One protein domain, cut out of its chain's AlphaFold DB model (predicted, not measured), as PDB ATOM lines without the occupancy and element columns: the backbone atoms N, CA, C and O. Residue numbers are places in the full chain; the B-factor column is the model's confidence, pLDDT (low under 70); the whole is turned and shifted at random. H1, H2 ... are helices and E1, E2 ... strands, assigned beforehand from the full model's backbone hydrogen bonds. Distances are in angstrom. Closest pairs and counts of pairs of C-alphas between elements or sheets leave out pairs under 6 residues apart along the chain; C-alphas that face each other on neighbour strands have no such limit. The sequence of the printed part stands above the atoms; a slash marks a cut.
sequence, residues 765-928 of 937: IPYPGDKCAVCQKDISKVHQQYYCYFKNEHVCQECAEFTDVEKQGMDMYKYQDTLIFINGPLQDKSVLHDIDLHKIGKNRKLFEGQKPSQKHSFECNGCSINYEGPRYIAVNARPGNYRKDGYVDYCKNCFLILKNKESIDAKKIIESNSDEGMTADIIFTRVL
ATOM      1  N   ILE A 765     -40.979   4.939  -5.108       94.44
ATOM      2  CA  ILE A 765     -39.957   4.820  -4.077       94.44
ATOM      3  C   ILE A 765     -39.948   6.115  -3.255       94.44
ATOM      4  O   ILE A 765     -39.688   7.179  -3.823       94.44
ATOM      5  N   PRO A 766     -40.222   6.069  -1.938       94.19
ATOM      6  CA  PRO A 766     -40.056   7.236  -1.077       94.19
ATOM      7  C   PRO A 766     -38.585   7.677  -1.061       94.19
ATOM      8  O   PRO A 766     -37.680   6.845  -0.982       94.19
ATOM      9  N   TYR A 767     -38.328   8.985  -1.152       93.62
ATOM     10  CA  TYR A 767     -36.972   9.539  -1.176       93.62
ATOM     11  C   TYR A 767     -36.919  10.999  -0.680       93.62
ATOM     12  O   TYR A 767     -37.723  11.820  -1.137       93.62
ATOM     13  N   PRO A 768     -35.924  11.376   0.148       93.44
ATOM     14  CA  PRO A 768     -34.964  10.486   0.810       93.44
ATOM     15  C   PRO A 768     -35.656   9.614   1.871       93.44
ATOM     16  O   PRO A 768     -36.796   9.875   2.241       93.44
ATOM     17  N   GLY A 769     -34.961   8.596   2.373       94.12
ATOM     18  CA  GLY A 769     -35.258   8.061   3.701       94.12
ATOM     19  C   GLY A 769     -34.743   8.988   4.799       94.12
ATOM     20  O   GLY A 769     -33.743   9.674   4.591       94.12
ATOM     21  N   ASP A 770     -35.380   8.975   5.970       95.19
ATOM     22  CA  ASP A 770     -34.943   9.784   7.117       95.19
ATOM     23  C   ASP A 770     -33.763   9.140   7.861       95.19
ATOM     24  O   ASP A 770     -32.778   9.805   8.177       95.19
ATOM     25  N   LYS A 771     -33.837   7.828   8.129       97.12
ATOM     26  CA  LYS A 771     -32.822   7.066   8.877       97.12
ATOM     27  C   LYS A 771     -32.577   5.690   8.267       97.12
ATOM     28  O   LYS A 771     -33.457   5.090   7.657       97.12
ATOM     29  N   CYS A 772     -31.373   5.171   8.476       97.94
ATOM     30  CA  CYS A 772     -31.017   3.802   8.124       97.94
ATOM     31  C   CYS A 772     -31.619   2.804   9.121       97.94
ATOM     32  O   CYS A 772     -31.216   2.798  10.284       97.94
ATOM     33  N   ALA A 773     -32.476   1.891   8.655       97.88
ATOM     34  CA  ALA A 773     -33.084   0.839   9.476       97.88
ATOM     35  C   ALA A 773     -32.053   0.005  10.273       97.88
ATOM     36  O   ALA A 773     -32.323  -0.424  11.393       97.88
ATOM     37  N   VAL A 774     -30.840  -0.170   9.730       97.38
ATOM     38  CA  VAL A 774     -29.770  -1.002  10.315       97.38
ATOM     39  C   VAL A 774     -28.936  -0.289  11.382       97.38
ATOM     40  O   VAL A 774     -28.560  -0.904  12.374       97.38
ATOM     41  N   CYS A 775     -28.556   0.973  11.162       97.19
ATOM     42  CA  CYS A 775     -27.591   1.676  12.026       97.19
ATOM     43  C   CYS A 775     -28.099   2.998  12.602       97.19
ATOM     44  O   CYS A 775     -27.343   3.675  13.293       97.19
ATOM     45  N   GLN A 776     -29.342   3.380  12.301       97.75
ATOM     46  CA  GLN A 776     -30.039   4.568  12.806       97.75
ATOM     47  C   GLN A 776     -29.348   5.922  12.529       97.75
ATOM     48  O   GLN A 776     -29.851   6.961  12.954       97.75
ATOM     49  N   LYS A 777     -28.251   5.931  11.749       96.62
ATOM     50  CA  LYS A 777     -27.689   7.129  11.106       96.62
ATOM     51  C   LYS A 777     -28.751   7.779  10.220       96.62
ATOM     52  O   LYS A 777     -29.422   7.073   9.460       96.62
ATOM     53  N   ASP A 778     -28.832   9.103  10.270       96.75
ATOM     54  CA  ASP A 778     -29.682   9.884   9.375       96.75
ATOM     55  C   ASP A 778     -29.218   9.724   7.915       96.75
ATOM     56  O   ASP A 778     -28.020   9.630   7.623       96.75
ATOM     57  N   ILE A 779     -30.171   9.671   6.987       95.00
ATOM     58  CA  ILE A 779     -29.928   9.562   5.546       95.00
ATOM     59  C   ILE A 779     -30.200  10.927   4.900       95.00
ATOM     60  O   ILE A 779     -31.120  11.647   5.271       95.00
ATOM     61  N   SER A 780     -29.369  11.317   3.929       91.69
ATOM     62  CA  SER A 780     -29.452  12.636   3.295       91.69
ATOM     63  C   SER A 780     -29.793  12.549   1.812       91.69
ATOM     64  O   SER A 780     -29.278  11.698   1.086       91.69
ATOM     65  N   LYS A 781     -30.595  13.509   1.338       89.50
ATOM     66  CA  LYS A 781     -30.967  13.710  -0.078       89.50
ATOM     67  C   LYS A 781     -29.791  14.000  -1.028       89.50
ATOM     68  O   LYS A 781     -30.006  14.090  -2.230       89.50
ATOM     69  N   VAL A 782     -28.580  14.209  -0.503       90.56
ATOM     70  CA  VAL A 782     -27.352  14.402  -1.300       90.56
ATOM     71  C   VAL A 782     -26.424  13.187  -1.293       90.56
ATOM     72  O   VAL A 782     -25.343  13.250  -1.866       90.56
ATOM     73  N   HIS A 783     -26.832  12.082  -0.665       90.88
ATOM     74  CA  HIS A 783     -26.050  10.850  -0.613       90.88
ATOM     75  C   HIS A 783     -26.787   9.685  -1.279       90.88
ATOM     76  O   HIS A 783     -28.023   9.602  -1.283       90.88
ATOM     77  N   GLN A 784     -25.992   8.757  -1.809       95.19
ATOM     78  CA  GLN A 784     -26.452   7.465  -2.296       95.19
ATOM     79  C   GLN A 784     -27.065   6.652  -1.149       95.19
ATOM     80  O   GLN A 784     -26.577   6.655  -0.016       95.19
ATOM     81  N   GLN A 785     -28.161   5.962  -1.442       95.69
ATOM     82  CA  GLN A 785     -28.937   5.215  -0.454       95.69
ATOM     83  C   GLN A 785     -29.687   4.064  -1.120       95.69
ATOM     84  O   GLN A 785     -29.789   4.005  -2.345       95.69
ATOM     85  N   TYR A 786     -30.215   3.158  -0.304       96.88
ATOM     86  CA  TYR A 786     -31.014   2.032  -0.758       96.88
ATOM     87  C   TYR A 786     -32.392   2.033  -0.095       96.88
ATOM     88  O   TYR A 786     -32.546   2.498   1.035       96.88
ATOM     89  N   TYR A 787     -33.371   1.462  -0.788       97.12
ATOM     90  CA  TYR A 787     -34.740   1.265  -0.321       97.12
ATOM     91  C   TYR A 787     -35.151  -0.208  -0.462       97.12
ATOM     92  O   TYR A 787     -34.891  -0.838  -1.488       97.12
ATOM     93  N   CYS A 788     -35.791  -0.764   0.564       95.56
ATOM     94  CA  CYS A 788     -36.364  -2.106   0.573       95.56
ATOM     95  C   CYS A 788     -37.873  -2.025   0.345       95.56
ATOM     96  O   CYS A 788     -38.629  -1.724   1.270       95.56
ATOM     97  N   TYR A 789     -38.324  -2.360  -0.864       94.88
ATOM     98  CA  TYR A 789     -39.753  -2.389  -1.191       94.88
ATOM     99  C   TYR A 789     -40.560  -3.316  -0.263       94.88
ATOM    100  O   TYR A 789     -41.634  -2.948   0.199       94.88
ATOM    101  N   PHE A 790     -40.011  -4.484   0.079       93.31
ATOM    102  CA  PHE A 790     -40.706  -5.530   0.843       93.31
ATOM    103  C   PHE A 790     -40.910  -5.216   2.331       93.31
ATOM    104  O   PHE A 790     -41.660  -5.923   3.000       93.31
ATOM    105  N   LYS A 791     -40.243  -4.178   2.848       95.62
ATOM    106  CA  LYS A 791     -40.376  -3.693   4.232       95.62
ATOM    107  C   LYS A 791     -40.767  -2.215   4.329       95.62
ATOM    108  O   LYS A 791     -41.082  -1.755   5.418       95.62
ATOM    109  N   ASN A 792     -40.757  -1.483   3.210       96.44
ATOM    110  CA  ASN A 792     -40.879  -0.023   3.162       96.44
ATOM    111  C   ASN A 792     -39.823   0.688   4.046       96.44
ATOM    112  O   ASN A 792     -40.132   1.599   4.810       96.44
ATOM    113  N   GLU A 793     -38.566   0.239   3.958       97.38
ATOM    114  CA  GLU A 793     -37.439   0.694   4.792       97.38
ATOM    115  C   GLU A 793     -36.296   1.279   3.950       97.38
ATOM    116  O   GLU A 793     -36.021   0.800   2.848       97.38
ATOM    117  N   HIS A 794     -35.546   2.241   4.498       97.75
ATOM    118  CA  HIS A 794     -34.313   2.756   3.887       97.75
ATOM    119  C   HIS A 794     -33.053   2.268   4.597       97.75
ATOM    120  O   HIS A 794     -33.006   2.102   5.817       97.75
ATOM    121  N   VAL A 795     -31.989   2.090   3.818       97.50
ATOM    122  CA  VAL A 795     -30.679   1.634   4.291       97.50
ATOM    123  C   VAL A 795     -29.604   2.556   3.720       97.50
ATOM    124  O   VAL A 795     -29.558   2.813   2.514       97.50
ATOM    125  N   CYS A 796     -28.726   3.080   4.578       96.69
ATOM    126  CA  CYS A 796     -27.597   3.886   4.120       96.69
ATOM    127  C   CYS A 796     -26.616   3.022   3.316       96.69
ATOM    128  O   CYS A 796     -26.497   1.817   3.557       96.69
ATOM    129  N   GLN A 797     -25.886   3.646   2.387       95.31
ATOM    130  CA  GLN A 797     -24.936   2.950   1.518       95.31
ATOM    131  C   GLN A 797     -23.980   2.032   2.304       95.31
ATOM    132  O   GLN A 797     -23.836   0.868   1.941       95.31
ATOM    133  N   GLU A 798     -23.406   2.516   3.414       95.44
ATOM    134  CA  GLU A 798     -22.515   1.731   4.284       95.44
ATOM    135  C   GLU A 798     -23.120   0.380   4.690       95.44
ATOM    136  O   GLU A 798     -22.463  -0.644   4.571       95.44
ATOM    137  N   CYS A 799     -24.365   0.363   5.181       96.06
ATOM    138  CA  CYS A 799     -24.989  -0.854   5.712       96.06
ATOM    139  C   CYS A 799     -25.614  -1.728   4.623       96.06
ATOM    140  O   CYS A 799     -25.749  -2.932   4.818       96.06
ATOM    141  N   ALA A 800     -25.978  -1.145   3.482       93.50
ATOM    142  CA  ALA A 800     -26.467  -1.892   2.332       93.50
ATOM    143  C   ALA A 800     -25.332  -2.612   1.587       93.50
ATOM    144  O   ALA A 800     -25.504  -3.762   1.185       93.50
ATOM    145  N   GLU A 801     -24.180  -1.957   1.405       92.12
ATOM    146  CA  GLU A 801     -23.010  -2.519   0.713       92.12
ATOM    147  C   GLU A 801     -22.067  -3.308   1.637       92.12
ATOM    148  O   GLU A 801     -21.219  -4.049   1.130       92.12
ATOM    149  N   PHE A 802     -22.222  -3.202   2.965       93.62
ATOM    150  CA  PHE A 802     -21.443  -3.989   3.926       93.62
ATOM    151  C   PHE A 802     -21.522  -5.482   3.604       93.62
ATOM    152  O   PHE A 802     -22.604  -6.074   3.571       93.62
ATOM    153  N   THR A 803     -20.346  -6.064   3.391       88.94
ATOM    154  CA  THR A 803     -20.146  -7.489   3.151       88.94
ATOM    155  C   THR A 803     -19.113  -7.982   4.159       88.94
ATOM    156  O   THR A 803     -17.944  -7.607   4.071       88.94
ATOM    157  N   ASP A 804     -19.549  -8.778   5.124       91.31
ATOM    158  CA  ASP A 804     -18.693  -9.460   6.087       91.31
ATOM    159  C   ASP A 804     -17.999 -10.637   5.392       91.31
ATOM    160  O   ASP A 804     -18.652 -11.590   4.968       91.31
ATOM    161  N   VAL A 805     -16.681 -10.546   5.221       87.81
ATOM    162  CA  VAL A 805     -15.896 -11.553   4.486       87.81
ATOM    163  C   VAL A 805     -15.649 -12.832   5.289       87.81
ATOM    164  O   VAL A 805     -15.226 -13.828   4.707       87.81
ATOM    165  N   GLU A 806     -15.932 -12.826   6.594       89.50
ATOM    166  CA  GLU A 806     -15.801 -13.998   7.469       89.50
ATOM    167  C   GLU A 806     -17.093 -14.839   7.508       89.50
ATOM    168  O   GLU A 806     -17.086 -15.971   7.993       89.50
ATOM    169  N   LYS A 807     -18.204 -14.314   6.968       87.50
ATOM    170  CA  LYS A 807     -19.531 -14.952   6.972       87.50
ATOM    171  C   LYS A 807     -19.965 -15.435   5.587       87.50
ATOM    172  O   LYS A 807     -19.395 -15.085   4.557       87.50
ATOM    173  N   GLN A 808     -21.002 -16.271   5.571       81.62
ATOM    174  CA  GLN A 808     -21.541 -16.931   4.377       81.62
ATOM    175  C   GLN A 808     -23.065 -16.748   4.295       81.62
ATOM    176  O   GLN A 808     -23.684 -16.254   5.239       81.62
ATOM    177  N   GLY A 809     -23.685 -17.147   3.178       79.81
ATOM    178  CA  GLY A 809     -25.131 -17.015   2.994       79.81
ATOM    179  C   GLY A 809     -25.591 -15.562   3.105       79.81
ATOM    180  O   GLY A 809     -24.945 -14.645   2.599       79.81
ATOM    181  N   MET A 810     -26.708 -15.341   3.797       83.75
ATOM    182  CA  MET A 810     -27.224 -13.991   4.035       83.75
ATOM    183  C   MET A 810     -26.499 -13.238   5.151       83.75
ATOM    184  O   MET A 810     -26.553 -12.010   5.170       83.75
ATOM    185  N   ASP A 811     -25.801 -13.923   6.058       87.31
ATOM    186  CA  ASP A 811     -25.175 -13.290   7.227       87.31
ATOM    187  C   ASP A 811     -23.915 -12.495   6.874       87.31
ATOM    188  O   ASP A 811     -23.466 -11.655   7.655       87.31
ATOM    189  N   MET A 812     -23.401 -12.676   5.652       86.25
ATOM    190  CA  MET A 812     -22.419 -11.762   5.074       86.25
ATOM    191  C   MET A 812     -22.994 -10.360   4.819       86.25
ATOM    192  O   MET A 812     -22.244  -9.390   4.803       86.25
ATOM    193  N   TYR A 813     -24.310 -10.211   4.638       89.19
ATOM    194  CA  TYR A 813     -24.943  -8.918   4.384       89.19
ATOM    195  C   TYR A 813     -25.576  -8.349   5.651       89.19
ATOM    196  O   TYR A 813     -26.463  -8.951   6.253       89.19
ATOM    197  N   LYS A 814     -25.213  -7.108   6.002       92.62
ATOM    198  CA  LYS A 814     -25.824  -6.396   7.142       92.62
ATOM    199  C   LYS A 814     -27.306  -6.052   6.930       92.62
ATOM    200  O   LYS A 814     -27.989  -5.672   7.877       92.62
ATOM    201  N   TYR A 815     -27.792  -6.161   5.694       92.12
ATOM    202  CA  TYR A 815     -29.206  -6.089   5.353       92.12
ATOM    203  C   TYR A 815     -29.558  -7.165   4.324       92.12
ATOM    204  O   TYR A 815     -28.978  -7.216   3.237       92.12
ATOM    205  N   GLN A 816     -30.511  -8.022   4.692       88.81
ATOM    206  CA  GLN A 816     -30.731  -9.336   4.088       88.81
ATOM    207  C   GLN A 816     -31.944  -9.404   3.148       88.81
ATOM    208  O   GLN A 816     -32.523 -10.471   2.962       88.81
ATOM    209  N   ASP A 817     -32.387  -8.285   2.597       88.94
ATOM    210  CA  ASP A 817     -33.529  -8.232   1.682       88.94
ATOM    211  C   ASP A 817     -33.095  -7.620   0.339       88.94
ATOM    212  O   ASP A 817     -32.057  -6.949   0.245       88.94
ATOM    213  N   THR A 818     -33.877  -7.865  -0.713       88.50
ATOM    214  CA  THR A 818     -33.673  -7.229  -2.022       88.50
ATOM    215  C   THR A 818     -33.762  -5.708  -1.866       88.50
ATOM    216  O   THR A 818     -34.743  -5.176  -1.344       88.50
ATOM    217  N   LEU A 819     -32.720  -5.007  -2.318       92.44
ATOM    218  CA  LEU A 819     -32.563  -3.563  -2.147       92.44
ATOM    219  C   LEU A 819     -32.506  -2.843  -3.489       92.44
ATOM    220  O   LEU A 819     -31.778  -3.251  -4.395       92.44
ATOM    221  N   ILE A 820     -33.203  -1.716  -3.566       95.81
ATOM    222  CA  ILE A 820     -33.209  -0.817  -4.712       95.81
ATOM    223  C   ILE A 820     -32.264   0.355  -4.422       95.81
ATOM    224  O   ILE A 820     -32.498   1.127  -3.495       95.81
ATOM    225  N   PHE A 821     -31.180   0.475  -5.184       96.88
ATOM    226  CA  PHE A 821     -30.219   1.575  -5.108       96.88
ATOM    227  C   PHE A 821     -30.759   2.840  -5.769       96.88
ATOM    228  O   PHE A 821     -31.250   2.790  -6.896       96.88
ATOM    229  N   ILE A 822     -30.565   3.979  -5.106       96.00
ATOM    230  CA  ILE A 822     -30.966   5.303  -5.576       96.00
ATOM    231  C   ILE A 822     -29.711   6.180  -5.682       96.00
ATOM    232  O   ILE A 822     -29.056   6.461  -4.671       96.00
ATOM    233  N   ASN A 823     -29.379   6.631  -6.897       92.56
ATOM    234  CA  ASN A 823     -28.133   7.352  -7.187       92.56
ATOM    235  C   ASN A 823     -28.183   8.851  -6.806       92.56
ATOM    236  O   ASN A 823     -28.028   9.740  -7.648       92.56
ATOM    237  N   GLY A 824     -28.463   9.122  -5.529       89.62
ATOM    238  CA  GLY A 824     -28.604  10.466  -4.966       89.62
ATOM    239  C   GLY A 824     -27.314  11.307  -5.022       89.62
ATOM    240  O   GLY A 824     -26.237  10.742  -4.827       89.62
ATOM    241  N   PRO A 825     -27.400  12.640  -5.228       92.62
ATOM    242  CA  PRO A 825     -28.616  13.429  -5.453       92.62
ATOM    243  C   PRO A 825     -29.176  13.219  -6.864       92.62
ATOM    244  O   PRO A 825     -28.440  13.313  -7.843       92.62
ATOM    245  N   LEU A 826     -30.479  12.960  -6.972       92.00
ATOM    246  CA  LEU A 826     -31.158  12.834  -8.263       92.00
ATOM    247  C   LEU A 826     -31.360  14.222  -8.901       92.00
ATOM    248  O   LEU A 826     -31.735  15.162  -8.194       92.00
ATOM    249  N   GLN A 827     -31.120  14.349 -10.207       90.06
ATOM    250  CA  GLN A 827     -31.406  15.561 -10.987       90.06
ATOM    251  C   GLN A 827     -32.887  15.587 -11.382       90.06
ATOM    252  O   GLN A 827     -33.581  16.571 -11.120       90.06
ATOM    253  N   ASP A 828     -33.386  14.476 -11.929       88.75
ATOM    254  CA  ASP A 828     -34.815  14.212 -12.093       88.75
ATOM    255  C   ASP A 828     -35.340  13.326 -10.954       88.75
ATOM    256  O   ASP A 828     -34.738  12.321 -10.590       88.75
ATOM    257  N   LYS A 829     -36.506  13.677 -10.402       90.69
ATOM    258  CA  LYS A 829     -37.218  12.852  -9.415       90.69
ATOM    259  C   LYS A 829     -38.238  11.905 -10.048       90.69
ATOM    260  O   LYS A 829     -38.662  10.975  -9.369       90.69
ATOM    261  N   SER A 830     -38.639  12.112 -11.306       86.50
ATOM    262  CA  SER A 830     -39.676  11.294 -11.956       86.50
ATOM    263  C   SER A 830     -39.284   9.816 -12.051       86.50
ATOM    264  O   SER A 830     -40.145   8.948 -11.954       86.50
ATOM    265  N   VAL A 831     -37.978   9.532 -12.092       88.44
ATOM    266  CA  VAL A 831     -37.381   8.188 -12.014       88.44
ATOM    267  C   VAL A 831     -37.809   7.353 -10.801       88.44
ATOM    268  O   VAL A 831     -37.780   6.130 -10.882       88.44
ATOM    269  N   LEU A 832     -38.211   7.983  -9.689       91.81
ATOM    270  CA  LEU A 832     -38.719   7.309  -8.483       91.81
ATOM    271  C   LEU A 832     -40.160   6.803  -8.643       91.81
ATOM    272  O   LEU A 832     -40.667   6.105  -7.760       91.81
ATOM    273  N   HIS A 833     -40.828   7.178  -9.733       89.44
ATOM    274  CA  HIS A 833     -42.222   6.879 -10.010       89.44
ATOM    275  C   HIS A 833     -42.377   5.908 -11.182       89.44
ATOM    276  O   HIS A 833     -41.518   5.759 -12.047       89.44
ATOM    277  N   ASP A 834     -43.529   5.246 -11.173       86.50
ATOM    278  CA  ASP A 834     -44.050   4.391 -12.242       86.50
ATOM    279  C   ASP A 834     -43.103   3.242 -12.631       86.50
ATOM    280  O   ASP A 834     -43.101   2.756 -13.757       86.50
ATOM    281  N   ILE A 835     -42.309   2.791 -11.657       88.88
ATOM    282  CA  ILE A 835     -41.378   1.667 -11.766       88.88
ATOM    283  C   ILE A 835     -42.186   0.371 -11.825       88.88
ATOM    284  O   ILE A 835     -42.975   0.100 -10.919       88.88
ATOM    285  N   ASP A 836     -41.989  -0.440 -12.865       87.69
ATOM    286  CA  ASP A 836     -42.759  -1.672 -13.069       87.69
ATOM    287  C   ASP A 836     -42.484  -2.690 -11.951       87.69
ATOM    288  O   ASP A 836     -41.347  -3.125 -11.755       87.69
ATOM    289  N   LEU A 837     -43.535  -3.115 -11.240       89.38
ATOM    290  CA  LEU A 837     -43.430  -3.984 -10.060       89.38
ATOM    291  C   LEU A 837     -42.667  -5.290 -10.348       89.38
ATOM    292  O   LEU A 837     -41.914  -5.769  -9.502       89.38
ATOM    293  N   HIS A 838     -42.794  -5.839 -11.561       84.62
ATOM    294  CA  HIS A 838     -42.106  -7.073 -11.949       84.62
ATOM    295  C   HIS A 838     -40.567  -6.936 -11.954       84.62
ATOM    296  O   HIS A 838     -39.876  -7.924 -11.728       84.62
ATOM    297  N   LYS A 839     -40.014  -5.726 -12.138       85.31
ATOM    298  CA  LYS A 839     -38.555  -5.471 -12.109       85.31
ATOM    299  C   LYS A 839     -37.982  -5.436 -10.689       85.31
ATOM    300  O   LYS A 839     -36.766  -5.468 -10.507       85.31
ATOM    301  N   ILE A 840     -38.848  -5.368  -9.677       88.00
ATOM    302  CA  ILE A 840     -38.476  -5.547  -8.268       88.00
ATOM    303  C   ILE A 840     -38.416  -7.044  -7.920       88.00
ATOM    304  O   ILE A 840     -37.636  -7.444  -7.056       88.00
ATOM    305  N   GLY A 841     -39.201  -7.862  -8.632       83.88
ATOM    306  CA  GLY A 841     -39.268  -9.313  -8.484       83.88
ATOM    307  C   GLY A 841     -39.719  -9.755  -7.095       83.88
ATOM    308  O   GLY A 841     -40.527  -9.101  -6.432       83.88
ATOM    309  N   LYS A 842     -39.189 -10.894  -6.653       84.88
ATOM    310  CA  LYS A 842     -39.438 -11.480  -5.325       84.88
ATOM    311  C   LYS A 842     -38.271 -11.202  -4.367       84.88
ATOM    312  O   LYS A 842     -37.114 -11.126  -4.778       84.88
ATOM    313  N   ASN A 843     -38.555 -11.144  -3.064       85.94
ATOM    314  CA  ASN A 843     -37.548 -11.012  -1.999       85.94
ATOM    315  C   ASN A 843     -36.776 -12.329  -1.763       85.94
ATOM    316  O   ASN A 843     -36.859 -12.938  -0.694       85.94
ATOM    317  N   ARG A 844     -36.095 -12.825  -2.800       77.25
ATOM    318  CA  ARG A 844     -35.322 -14.072  -2.764       77.25
ATOM    319  C   ARG A 844     -34.039 -13.866  -1.957       77.25
ATOM    320  O   ARG A 844     -33.303 -12.907  -2.180       77.25
ATOM    321  N   LYS A 845     -33.764 -14.797  -1.046       78.38
ATOM    322  CA  LYS A 845     -32.584 -14.805  -0.174       78.38
ATOM    323  C   LYS A 845     -31.725 -16.032  -0.473       78.38
ATOM    324  O   LYS A 845     -32.255 -17.053  -0.908       78.38
ATOM    325  N   LEU A 846     -30.421 -15.927  -0.225       70.62
ATOM    326  CA  LEU A 846     -29.530 -17.084  -0.127       70.62
ATOM    327  C   LEU A 846     -29.981 -17.975   1.036       70.62
ATOM    328  O   LEU A 846     -30.481 -17.483   2.049       70.62
ATOM    329  N   PHE A 847     -29.737 -19.275   0.915       71.19
ATOM    330  CA  PHE A 847     -29.787 -20.181   2.058       71.19
ATOM    331  C   PHE A 847     -28.510 -20.056   2.911       71.19
ATOM    332  O   PHE A 847     -27.489 -19.516   2.473       71.19
ATOM    333  N   GLU A 848     -28.565 -20.550   4.146       71.81
ATOM    334  CA  GLU A 848     -27.413 -20.582   5.052       71.81
ATOM    335  C   GLU A 848     -26.236 -21.353   4.415       71.81
ATOM    336  O   GLU A 848     -26.426 -22.384   3.767       71.81
ATOM    337  N   GLY A 849     -25.017 -20.815   4.524       70.69
ATOM    338  CA  GLY A 849     -23.816 -21.384   3.891       70.69
ATOM    339  C   GLY A 849     -23.740 -21.278   2.356       70.69
ATOM    340  O   GLY A 849     -22.752 -21.714   1.763       70.69
ATOM    341  N   GLN A 850     -24.733 -20.698   1.672       70.31
ATOM    342  CA  GLN A 850     -24.707 -20.556   0.212       70.31
ATOM    343  C   GLN A 850     -23.807 -19.384  -0.225       70.31
ATOM    344  O   GLN A 850     -23.904 -18.277   0.303       70.31
ATOM    345  N   LYS A 851     -22.925 -19.601  -1.210       67.69
ATOM    346  CA  LYS A 851     -22.052 -18.542  -1.752       67.69
ATOM    347  C   LYS A 851     -22.818 -17.640  -2.741       67.69
ATOM    348  O   LYS A 851     -23.579 -18.168  -3.553       67.69
ATOM    349  N   PRO A 852     -22.577 -16.313  -2.772       60.38
ATOM    350  CA  PRO A 852     -23.272 -15.358  -3.652       60.38
ATOM    351  C   PRO A 852     -22.803 -15.394  -5.127       60.38
ATOM    352  O   PRO A 852     -22.931 -14.408  -5.847       60.38
ATOM    353  N   SER A 853     -22.195 -16.492  -5.584       61.62
ATOM    354  CA  SER A 853     -21.453 -16.598  -6.849       61.62
ATOM    355  C   SER A 853     -22.214 -17.410  -7.906       61.62
ATOM    356  O   SER A 853     -21.898 -18.571  -8.173       61.62
ATOM    357  N   GLN A 854     -23.231 -16.803  -8.520       64.62
ATOM    358  CA  GLN A 854     -24.019 -17.418  -9.598       64.62
ATOM    359  C   GLN A 854     -23.615 -16.873 -10.976       64.62
ATOM    360  O   GLN A 854     -23.247 -15.707 -11.094       64.62
ATOM    361  N   LYS A 855     -23.690 -17.710 -12.027       65.56
ATOM    362  CA  LYS A 855     -23.653 -17.228 -13.423       65.56
ATOM    363  C   LYS A 855     -25.052 -16.749 -13.793       65.56
ATOM    364  O   LYS A 855     -26.025 -17.413 -13.449       65.56
ATOM    365  N   HIS A 856     -25.124 -15.666 -14.551       67.31
ATOM    366  CA  HIS A 856     -26.337 -15.248 -15.247       67.31
ATOM    367  C   HIS A 856     -26.201 -15.640 -16.722       67.31
ATOM    368  O   HIS A 856     -25.094 -15.610 -17.253       67.31
ATOM    369  N   SER A 857     -27.304 -16.007 -17.376       67.38
ATOM    370  CA  SER A 857     -27.346 -16.408 -18.795       67.38
ATOM    371  C   SER A 857     -27.332 -15.225 -19.774       67.38
ATOM    372  O   SER A 857     -27.640 -15.392 -20.947       67.38
ATOM    373  N   PHE A 858     -27.040 -14.020 -19.283       74.88
ATOM    374  CA  PHE A 858     -27.074 -12.776 -20.043       74.88
ATOM    375  C   PHE A 858     -25.820 -11.956 -19.738       74.88
ATOM    376  O   PHE A 858     -25.415 -11.804 -18.576       74.88
ATOM    377  N   GLU A 859     -25.221 -11.388 -20.778       86.31
ATOM    378  CA  GLU A 859     -24.098 -10.465 -20.644       86.31
ATOM    379  C   GLU A 859     -24.520  -9.168 -19.941       86.31
ATOM    380  O   GLU A 859     -25.700  -8.886 -19.762       86.31
ATOM    381  N   CYS A 860     -23.557  -8.384 -19.466       88.25
ATOM    382  CA  CYS A 860     -23.820  -7.081 -18.856       88.25
ATOM    383  C   CYS A 860     -24.059  -6.001 -19.929       88.25
ATOM    384  O   CYS A 860     -23.141  -5.736 -20.711       88.25
ATOM    385  N   ASN A 861     -25.189  -5.279 -19.883       91.12
ATOM    386  CA  ASN A 861     -25.502  -4.142 -20.777       91.12
ATOM    387  C   ASN A 861     -24.439  -3.016 -20.769       91.12
ATOM    388  O   ASN A 861     -24.473  -2.113 -21.601       91.12
ATOM    389  N   GLY A 862     -23.513  -3.015 -19.804       92.31
ATOM    390  CA  GLY A 862     -22.444  -2.019 -19.678       92.31
ATOM    391  C   GLY A 862     -21.044  -2.494 -20.059       92.31
ATOM    392  O   GLY A 862     -20.123  -1.682 -20.006       92.31
ATOM    393  N   CYS A 863     -20.840  -3.777 -20.383       93.06
ATOM    394  CA  CYS A 863     -19.517  -4.267 -20.797       93.06
ATOM    395  C   CYS A 863     -19.486  -5.534 -21.666       93.06
ATOM    396  O   CYS A 863     -18.383  -5.963 -21.991       93.06
ATOM    397  N   SER A 864     -20.625  -6.142 -22.018       90.56
ATOM    398  CA  SER A 864     -20.687  -7.390 -22.807       90.56
ATOM    399  C   SER A 864     -19.830  -8.528 -22.227       90.56
ATOM    400  O   SER A 864     -19.161  -9.275 -22.930       90.56
ATOM    401  N   ILE A 865     -19.795  -8.628 -20.891       88.31
ATOM    402  CA  ILE A 865     -19.087  -9.691 -20.168       88.31
ATOM    403  C   ILE A 865     -20.078 -10.439 -19.282       88.31
ATOM    404  O   ILE A 865     -20.819  -9.839 -18.495       88.31
ATOM    405  N   ASN A 866     -20.039 -11.768 -19.372       81.50
ATOM    406  CA  ASN A 866     -20.727 -12.672 -18.459       81.50
ATOM    407  C   ASN A 866     -20.099 -12.593 -17.058       81.50
ATOM    408  O   ASN A 866     -18.975 -13.042 -16.833       81.50
ATOM    409  N   TYR A 867     -20.828 -11.994 -16.116       80.19
ATOM    410  CA  TYR A 867     -20.376 -11.763 -14.743       80.19
ATOM    411  C   TYR A 867     -20.930 -12.799 -13.762       80.19
ATOM    412  O   TYR A 867     -22.098 -13.184 -13.856       80.19
ATOM    413  N   GLU A 868     -20.105 -13.190 -12.788       79.31
ATOM    414  CA  GLU A 868     -20.510 -14.043 -11.672       79.31
ATOM    415  C   GLU A 868     -20.634 -13.231 -10.377       79.31
ATOM    416  O   GLU A 868     -19.663 -12.615  -9.933       79.31
ATOM    417  N   GLY A 869     -21.821 -13.240  -9.770       78.06
ATOM    418  CA  GLY A 869     -22.143 -12.448  -8.578       78.06
ATOM    419  C   GLY A 869     -23.401 -11.587  -8.745       78.06
ATOM    420  O   GLY A 869     -24.109 -11.734  -9.738       78.06
ATOM    421  N   PRO A 870     -23.675 -10.659  -7.807       80.12
ATOM    422  CA  PRO A 870     -24.869  -9.819  -7.845       80.12
ATOM    423  C   PRO A 870     -24.996  -8.998  -9.134       80.12
ATOM    424  O   PRO A 870     -24.027  -8.392  -9.608       80.12
ATOM    425  N   ARG A 871     -26.224  -8.939  -9.649       85.44
ATOM    426  CA  ARG A 871     -26.613  -8.151 -10.824       85.44
ATOM    427  C   ARG A 871     -27.542  -7.005 -10.419       85.44
ATOM    428  O   ARG A 871     -28.173  -7.032  -9.361       85.44
ATOM    429  N   TYR A 872     -27.585  -5.973 -11.249       90.56
ATOM    430  CA  TYR A 872     -28.203  -4.688 -10.942       90.56
ATOM    431  C   TYR A 872     -29.157  -4.305 -12.079       90.56
ATOM    432  O   TYR A 872     -28.730  -3.714 -13.069       90.56
ATOM    433  N   ILE A 873     -30.438  -4.665 -11.943       90.31
ATOM    434  CA  ILE A 873     -31.483  -4.370 -12.942       90.31
ATOM    435  C   ILE A 873     -31.825  -2.884 -12.880       90.31
ATOM    436  O   ILE A 873     -32.211  -2.397 -11.818       90.31
ATOM    437  N   ALA A 874     -31.728  -2.177 -14.006       91.94
ATOM    438  CA  ALA A 874     -32.158  -0.787 -14.137       91.94
ATOM    439  C   ALA A 874     -33.696  -0.719 -14.170       91.94
ATOM    440  O   ALA A 874     -34.327  -0.942 -15.202       91.94
ATOM    441  N   VAL A 875     -34.331  -0.446 -13.026       90.19
ATOM    442  CA  VAL A 875     -35.792  -0.614 -12.896       90.19
ATOM    443  C   VAL A 875     -36.609   0.531 -13.491       90.19
ATOM    444  O   VAL A 875     -37.772   0.331 -13.835       90.19
ATOM    445  N   ASN A 876     -35.995   1.702 -13.675       87.44
ATOM    446  CA  ASN A 876     -36.564   2.838 -14.404       87.44
ATOM    447  C   ASN A 876     -36.175   2.875 -15.899       87.44
ATOM    448  O   ASN A 876     -36.587   3.796 -16.600       87.44
ATOM    449  N   ALA A 877     -35.423   1.889 -16.403       86.12
ATOM    450  CA  ALA A 877     -35.203   1.709 -17.840       86.12
ATOM    451  C   ALA A 877     -36.390   0.976 -18.502       86.12
ATOM    452  O   ALA A 877     -37.146   0.246 -17.849       86.12
ATOM    453  N   ARG A 878     -36.535   1.123 -19.825       74.31
ATOM    454  CA  ARG A 878     -37.352   0.229 -20.674       74.31
ATOM    455  C   ARG A 878     -36.716  -1.171 -20.588       74.31
ATOM    456  O   ARG A 878     -35.494  -1.240 -20.581       74.31
ATOM    457  N   PRO A 879     -37.474  -2.281 -20.507       62.34
ATOM    458  CA  PRO A 879     -38.658  -2.553 -21.333       62.34
ATOM    459  C   PRO A 879     -39.991  -2.443 -20.578       62.34
ATOM    460  O   PRO A 879     -40.009  -2.179 -19.382       62.34
ATOM    461  N   GLY A 880     -41.106  -2.655 -21.286       57.22
ATOM    462  CA  GLY A 880     -42.417  -2.941 -20.686       57.22
ATOM    463  C   GLY A 880     -42.549  -4.436 -20.371       57.22
ATOM    464  O   GLY A 880     -41.839  -4.954 -19.515       57.22
ATOM    465  N   ASN A 881     -43.417  -5.146 -21.101       51.53
ATOM    466  CA  ASN A 881     -43.445  -6.616 -21.108       51.53
ATOM    467  C   ASN A 881     -42.046  -7.229 -21.349       51.53
ATOM    468  O   ASN A 881     -41.255  -6.705 -22.137       51.53
ATOM    469  N   TYR A 882     -41.786  -8.376 -20.710       53.16
ATOM    470  CA  TYR A 882     -40.533  -9.136 -20.805       53.16
ATOM    471  C   TYR A 882     -40.133  -9.416 -22.269       53.16
ATOM    472  O   TYR A 882     -40.834 -10.138 -22.987       53.16
ATOM    473  N   ARG A 883     -38.998  -8.853 -22.715       61.53
ATOM    474  CA  ARG A 883     -38.394  -9.144 -24.030       61.53
ATOM    475  C   ARG A 883     -37.837 -10.571 -24.052       61.53
ATOM    476  O   ARG A 883     -37.641 -11.167 -23.000       61.53
ATOM    477  N   LYS A 884     -37.533 -11.129 -25.231       53.72
ATOM    478  CA  LYS A 884     -36.844 -12.436 -25.310       53.72
ATOM    479  C   LYS A 884     -35.532 -12.436 -24.512       53.72
ATOM    480  O   LYS A 884     -35.217 -13.425 -23.859       53.72
ATOM    481  N   ASP A 885     -34.857 -11.295 -24.527       59.16
ATOM    482  CA  ASP A 885     -33.440 -11.136 -24.201       59.16
ATOM    483  C   ASP A 885     -33.205 -10.576 -22.780       59.16
ATOM    484  O   ASP A 885     -32.079 -10.256 -22.419       59.16
ATOM    485  N   GLY A 886     -34.262 -10.472 -21.958       73.00
ATOM    486  CA  GLY A 886     -34.171 -10.114 -20.537       73.00
ATOM    487  C   GLY A 886     -34.561  -8.672 -20.178       73.00
ATOM    488  O   GLY A 886     -35.410  -8.046 -20.824       73.00
ATOM    489  N   TYR A 887     -33.958  -8.176 -19.093       84.06
ATOM    490  CA  TYR A 887     -34.037  -6.790 -18.613       84.06
ATOM    491  C   TYR A 887     -32.698  -6.077 -18.846       84.06
ATOM    492  O   TYR A 887     -31.668  -6.733 -18.950       84.06
ATOM    493  N   VAL A 888     -32.701  -4.742 -18.842       87.25
ATOM    494  CA  VAL A 888     -31.472  -3.933 -18.868       87.25
ATOM    495  C   VAL A 888     -30.779  -4.037 -17.514       87.25
ATOM    496  O   VAL A 888     -31.329  -3.595 -16.499       87.25
ATOM    497  N   ASP A 889     -29.599  -4.653 -17.470       89.44
ATOM    498  CA  ASP A 889     -28.976  -5.003 -16.199       89.44
ATOM    499  C   ASP A 889     -27.433  -5.041 -16.227       89.44
ATOM    500  O   ASP A 889     -26.785  -5.237 -17.258       89.44
ATOM    501  N   TYR A 890     -26.835  -4.814 -15.055       91.19
ATOM    502  CA  TYR A 890     -25.406  -4.540 -14.921       91.19
ATOM    503  C   TYR A 890     -24.706  -5.458 -13.919       91.19
ATOM    504  O   TYR A 890     -25.213  -5.765 -12.840       91.19
ATOM    505  N   CYS A 891     -23.475  -5.850 -14.249       90.62
ATOM    506  CA  CYS A 891     -22.557  -6.475 -13.303       90.62
ATOM    507  C   CYS A 891     -22.129  -5.495 -12.202       90.62
ATOM    508  O   CYS A 891     -22.152  -4.278 -12.401       90.62
ATOM    509  N   LYS A 892     -21.645  -6.014 -11.064       90.44
ATOM    510  CA  LYS A 892     -21.138  -5.188  -9.951       90.44
ATOM    511  C   LYS A 892     -20.110  -4.138 -10.398       90.44
ATOM    512  O   LYS A 892     -20.121  -3.029  -9.877       90.44
ATOM    513  N   ASN A 893     -19.261  -4.448 -11.380       93.81
ATOM    514  CA  ASN A 893     -18.236  -3.521 -11.868       93.81
ATOM    515  C   ASN A 893     -18.844  -2.357 -12.673       93.81
ATOM    516  O   ASN A 893     -18.527  -1.202 -12.401       93.81
ATOM    517  N   CYS A 894     -19.764  -2.632 -13.604       95.19
ATOM    518  CA  CYS A 894     -20.485  -1.580 -14.330       95.19
ATOM    519  C   CYS A 894     -21.417  -0.789 -13.410       95.19
ATOM    520  O   CYS A 894     -21.503   0.424 -13.552       95.19
ATOM    521  N   PHE A 895     -22.038  -1.433 -12.417       95.00
ATOM    522  CA  PHE A 895     -22.764  -0.740 -11.354       95.00
ATOM    523  C   PHE A 895     -21.850   0.240 -10.601       95.00
ATOM    524  O   PHE A 895     -22.188   1.414 -10.503       95.00
ATOM    525  N   LEU A 896     -20.665  -0.186 -10.142       94.50
ATOM    526  CA  LEU A 896     -19.698   0.696  -9.467       94.50
ATOM    527  C   LEU A 896     -19.247   1.883 -10.341       94.50
ATOM    528  O   LEU A 896     -19.048   2.973  -9.807       94.50
ATOM    529  N   ILE A 897     -19.143   1.702 -11.662       96.00
ATOM    530  CA  ILE A 897     -18.920   2.802 -12.616       96.00
ATOM    531  C   ILE A 897     -20.145   3.733 -12.651       96.00
ATOM    532  O   ILE A 897     -20.006   4.931 -12.422       96.00
ATOM    533  N   LEU A 898     -21.348   3.188 -12.862       93.94
ATOM    534  CA  LEU A 898     -22.615   3.930 -12.973       93.94
ATOM    535  C   LEU A 898     -23.009   4.681 -11.689       93.94
ATOM    536  O   LEU A 898     -23.645   5.733 -11.770       93.94
ATOM    537  N   LYS A 899     -22.577   4.216 -10.507       93.06
ATOM    538  CA  LYS A 899     -22.653   4.991  -9.254       93.06
ATOM    539  C   LYS A 899     -21.981   6.356  -9.417       93.06
ATOM    540  O   LYS A 899     -22.543   7.362  -8.999       93.06
ATOM    541  N   ASN A 900     -20.812   6.416 -10.055       92.94
ATOM    542  CA  ASN A 900     -20.166   7.675 -10.411       92.94
ATOM    543  C   ASN A 900     -20.683   8.177 -11.772       92.94
ATOM    544  O   ASN A 900     -19.974   8.145 -12.779       92.94
ATOM    545  N   LYS A 901     -21.929   8.671 -11.788       89.69
ATOM    546  CA  LYS A 901     -22.620   9.177 -12.991       89.69
ATOM    547  C   LYS A 901     -21.940  10.370 -13.679       89.69
ATOM    548  O   LYS A 901     -22.254  10.685 -14.824       89.69
ATOM    549  N   GLU A 902     -20.986  11.028 -13.019       91.12
ATOM    550  CA  GLU A 902     -20.171  12.077 -13.638       91.12
ATOM    551  C   GLU A 902     -18.983  11.525 -14.439       91.12
ATOM    552  O   GLU A 902     -18.468  12.224 -15.319       91.12
ATOM    553  N   SER A 903     -18.566  10.282 -14.178       95.50
ATOM    554  CA  SER A 903     -17.438   9.647 -14.862       95.50
ATOM    555  C   SER A 903     -17.680   9.476 -16.365       95.50
ATOM    556  O   SER A 903     -18.805   9.295 -16.835       95.50
ATOM    557  N   ILE A 904     -16.590   9.524 -17.132       95.81
ATOM    558  CA  ILE A 904     -16.617   9.375 -18.593       95.81
ATOM    559  C   ILE A 904     -17.179   8.000 -18.984       95.81
ATOM    560  O   ILE A 904     -17.948   7.901 -19.937       95.81
ATOM    561  N   ASP A 905     -16.846   6.949 -18.236       95.81
ATOM    562  CA  ASP A 905     -17.273   5.587 -18.559       95.81
ATOM    563  C   ASP A 905     -18.722   5.303 -18.141       95.81
ATOM    564  O   ASP A 905     -19.424   4.604 -18.869       95.81
ATOM    565  N   ALA A 906     -19.235   5.928 -17.071       94.81
ATOM    566  CA  ALA A 906     -20.674   5.914 -16.796       94.81
ATOM    567  C   ALA A 906     -21.457   6.581 -17.935       94.81
ATOM    568  O   ALA A 906     -22.434   6.015 -18.416       94.81
ATOM    569  N   LYS A 907     -20.989   7.741 -18.418       94.81
ATOM    570  CA  LYS A 907     -21.612   8.459 -19.541       94.81
ATOM    571  C   LYS A 907     -21.653   7.615 -20.818       94.81
ATOM    572  O   LYS A 907     -22.716   7.535 -21.418       94.81
ATOM    573  N   LYS A 908     -20.569   6.905 -21.164       94.69
ATOM    574  CA  LYS A 908     -20.558   5.945 -22.289       94.69
ATOM    575  C   LYS A 908     -21.609   4.841 -22.131       94.69
ATOM    576  O   LYS A 908     -22.320   4.556 -23.086       94.69
ATOM    577  N   ILE A 909     -21.718   4.234 -20.943       92.75
ATOM    578  CA  ILE A 909     -22.681   3.146 -20.682       92.75
ATOM    579  C   ILE A 909     -24.133   3.658 -20.725       92.75
ATOM    580  O   ILE A 909     -25.028   2.944 -21.178       92.75
ATOM    581  N   ILE A 910     -24.379   4.891 -20.276       91.62
ATOM    582  CA  ILE A 910     -25.689   5.549 -20.379       91.62
ATOM    583  C   ILE A 910     -26.023   5.835 -21.849       91.62
ATOM    584  O   ILE A 910     -27.116   5.512 -22.305       91.62
ATOM    585  N   GLU A 911     -25.074   6.396 -22.601       91.94
ATOM    586  CA  GLU A 911     -25.222   6.741 -24.020       91.94
ATOM    587  C   GLU A 911     -25.487   5.497 -24.884       91.94
ATOM    588  O   GLU A 911     -26.446   5.487 -25.658       91.94
ATOM    589  N   SER A 912     -24.731   4.410 -24.681       87.56
ATOM    590  CA  SER A 912     -24.891   3.151 -25.426       87.56
ATOM    591  C   SER A 912     -26.212   2.422 -25.159       87.56
ATOM    592  O   SER A 912     -26.605   1.582 -25.959       87.56
ATOM    593  N   ASN A 913     -26.895   2.730 -24.052       85.75
ATOM    594  CA  ASN A 913     -28.192   2.154 -23.679       85.75
ATOM    595  C   ASN A 913     -29.318   3.219 -23.664       85.75
ATOM    596  O   ASN A 913     -30.384   3.012 -23.081       85.75
ATOM    597  N   SER A 914     -29.106   4.383 -24.291       84.50
ATOM    598  CA  SER A 914     -30.043   5.521 -24.241       84.50
ATOM    599  C   SER A 914     -31.379   5.257 -24.957       84.50
ATOM    600  O   SER A 914     -32.434   5.699 -24.489       84.50
ATOM    601  N   ASP A 915     -31.381   4.434 -26.012       79.94
ATOM    602  CA  ASP A 915     -32.604   3.915 -26.650       79.94
ATOM    603  C   ASP A 915     -33.433   3.016 -25.713       79.94
ATOM    604  O   ASP A 915     -34.653   2.889 -25.866       79.94
ATOM    605  N   GLU A 916     -32.817   2.469 -24.664       81.31
ATOM    606  CA  GLU A 916     -33.498   1.727 -23.597       81.31
ATOM    607  C   GLU A 916     -34.015   2.656 -22.480       81.31
ATOM    608  O   GLU A 916     -34.531   2.203 -21.464       81.31
ATOM    609  N   GLY A 917     -33.946   3.977 -22.673       78.31
ATOM    610  CA  GLY A 917     -34.443   4.974 -21.721       78.31
ATOM    611  C   GLY A 917     -33.517   5.222 -20.529       78.31
ATOM    612  O   GLY A 917     -33.956   5.800 -19.539       78.31
ATOM    613  N   MET A 918     -32.254   4.797 -20.611       86.12
ATOM    614  CA  MET A 918     -31.238   5.060 -19.590       86.12
ATOM    615  C   MET A 918     -30.918   6.559 -19.482       86.12
ATOM    616  O   MET A 918     -30.828   7.268 -20.483       86.12
ATOM    617  N   THR A 919     -30.723   7.045 -18.253       88.38
ATOM    618  CA  THR A 919     -30.426   8.456 -17.930       88.38
ATOM    619  C   THR A 919     -29.257   8.552 -16.940       88.38
ATOM    620  O   THR A 919     -28.643   7.545 -16.608       88.38
ATOM    621  N   ALA A 920     -28.921   9.741 -16.431       87.19
ATOM    622  CA  ALA A 920     -27.943   9.863 -15.340       87.19
ATOM    623  C   ALA A 920     -28.478   9.354 -13.980       87.19
ATOM    624  O   ALA A 920     -27.697   8.978 -13.106       87.19
ATOM    625  N   ASP A 921     -29.802   9.317 -13.803       90.75
ATOM    626  CA  ASP A 921     -30.486   9.021 -12.539       90.75
ATOM    627  C   ASP A 921     -31.123   7.623 -12.551       90.75
ATOM    628  O   ASP A 921     -32.309   7.435 -12.274       90.75
ATOM    629  N   ILE A 922     -30.329   6.613 -12.906       88.81
ATOM    630  CA  ILE A 922     -30.792   5.221 -12.907       88.81
ATOM    631  C   ILE A 922     -30.957   4.716 -11.471       88.81
ATOM    632  O   ILE A 922     -30.130   4.963 -10.586       88.81
ATOM    633  N   ILE A 923     -32.032   3.963 -11.275       92.44
ATOM    634  CA  ILE A 923     -32.368   3.237 -10.060       92.44
ATOM    635  C   ILE A 923     -32.116   1.750 -10.329       92.44
ATOM    636  O   ILE A 923     -32.613   1.206 -11.315       92.44
ATOM    637  N   PHE A 924     -31.359   1.079  -9.454       93.19
ATOM    638  CA  PHE A 924     -30.960  -0.317  -9.667       93.19
ATOM    639  C   PHE A 924     -31.484  -1.258  -8.579       93.19
ATOM    640  O   PHE A 924     -31.062  -1.154  -7.427       93.19
ATOM    641  N   THR A 925     -32.310  -2.244  -8.931       91.06
ATOM    642  CA  THR A 925     -32.594  -3.371  -8.028       91.06
ATOM    643  C   THR A 925     -31.375  -4.283  -7.978       91.06
ATOM    644  O   THR A 925     -30.998  -4.889  -8.983       91.06
ATOM    645  N   ARG A 926     -30.762  -4.394  -6.795       87.19
ATOM    646  CA  ARG A 926     -29.689  -5.350  -6.508       87.19
ATOM    647  C   ARG A 926     -30.291  -6.748  -6.379       87.19
ATOM    648  O   ARG A 926     -30.763  -7.128  -5.305       87.19
ATOM    649  N   VAL A 927     -30.210  -7.518  -7.457       75.50
ATOM    650  CA  VAL A 927     -30.489  -8.952  -7.459       75.50
ATOM    651  C   VAL A 927     -29.325  -9.650  -6.760       75.50
ATOM    652  O   VAL A 927     -28.255  -9.849  -7.334       75.50
ATOM    653  N   LEU A 928     -29.531  -9.986  -5.484       66.75
ATOM    654  CA  LEU A 928     -28.585 -10.784  -4.699       66.75
ATOM    655  C   LEU A 928     -28.529 -12.246  -5.159       66.75
ATOM    656  O   LEU A 928     -27.526 -12.913  -4.924       66.75
TER     657      LEU A 928
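What this domain is: This is residues 765 to 928 of the 937 residues of the protein "Thioredoxin-like_fold domain-containing protein" of Paramecium tetraurelia (UniProt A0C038). With little regular structure, long loops surround one strongly twisted, antiparallel sheet, ordered E2, E1, E3, E7, E5, E6; H1 and H2 cover one face, and H3 packs on H2. The printed part has 164 residues, 50 in named elements, class mixed. It is compact, radius of gyration of the C-alphas 15.2 A, spanning 39 by 34 by 30 A.

Where its parts are: E1 is residues 785 to 788, from C-alpha (-28.937, 5.215, -0.454); E2 793 to 796; H1 797 to 801; E3 819 to 822; E4 833 to 836; E5 871 to 874; E6 889 to 891; H2 892 to 899; H3 904 to 912, 12.4 A; E7 923 to 927, 12.6 A, to C-alpha (-30.489, -8.952, -7.459).

How they stand to each other: N 821 of E3 and O 924 of E7 are 2.8 A apart, within hydrogen-bond range. H2 touches H3, about perpendicular at 81 degrees; their closest C-alphas, Leu 898 and Ala 906, are 4.7 A apart. E4 pairs with no named strand. Every O i to N i+4 pair in H1, H2 and H3 is within range.

The domain as a whole: The printed part has no cut. Links H1 to E3, E4 to E5 and E5 to E6 are long. Residues 851 to 857, 879 to 885 and 928 have pLDDT under 70.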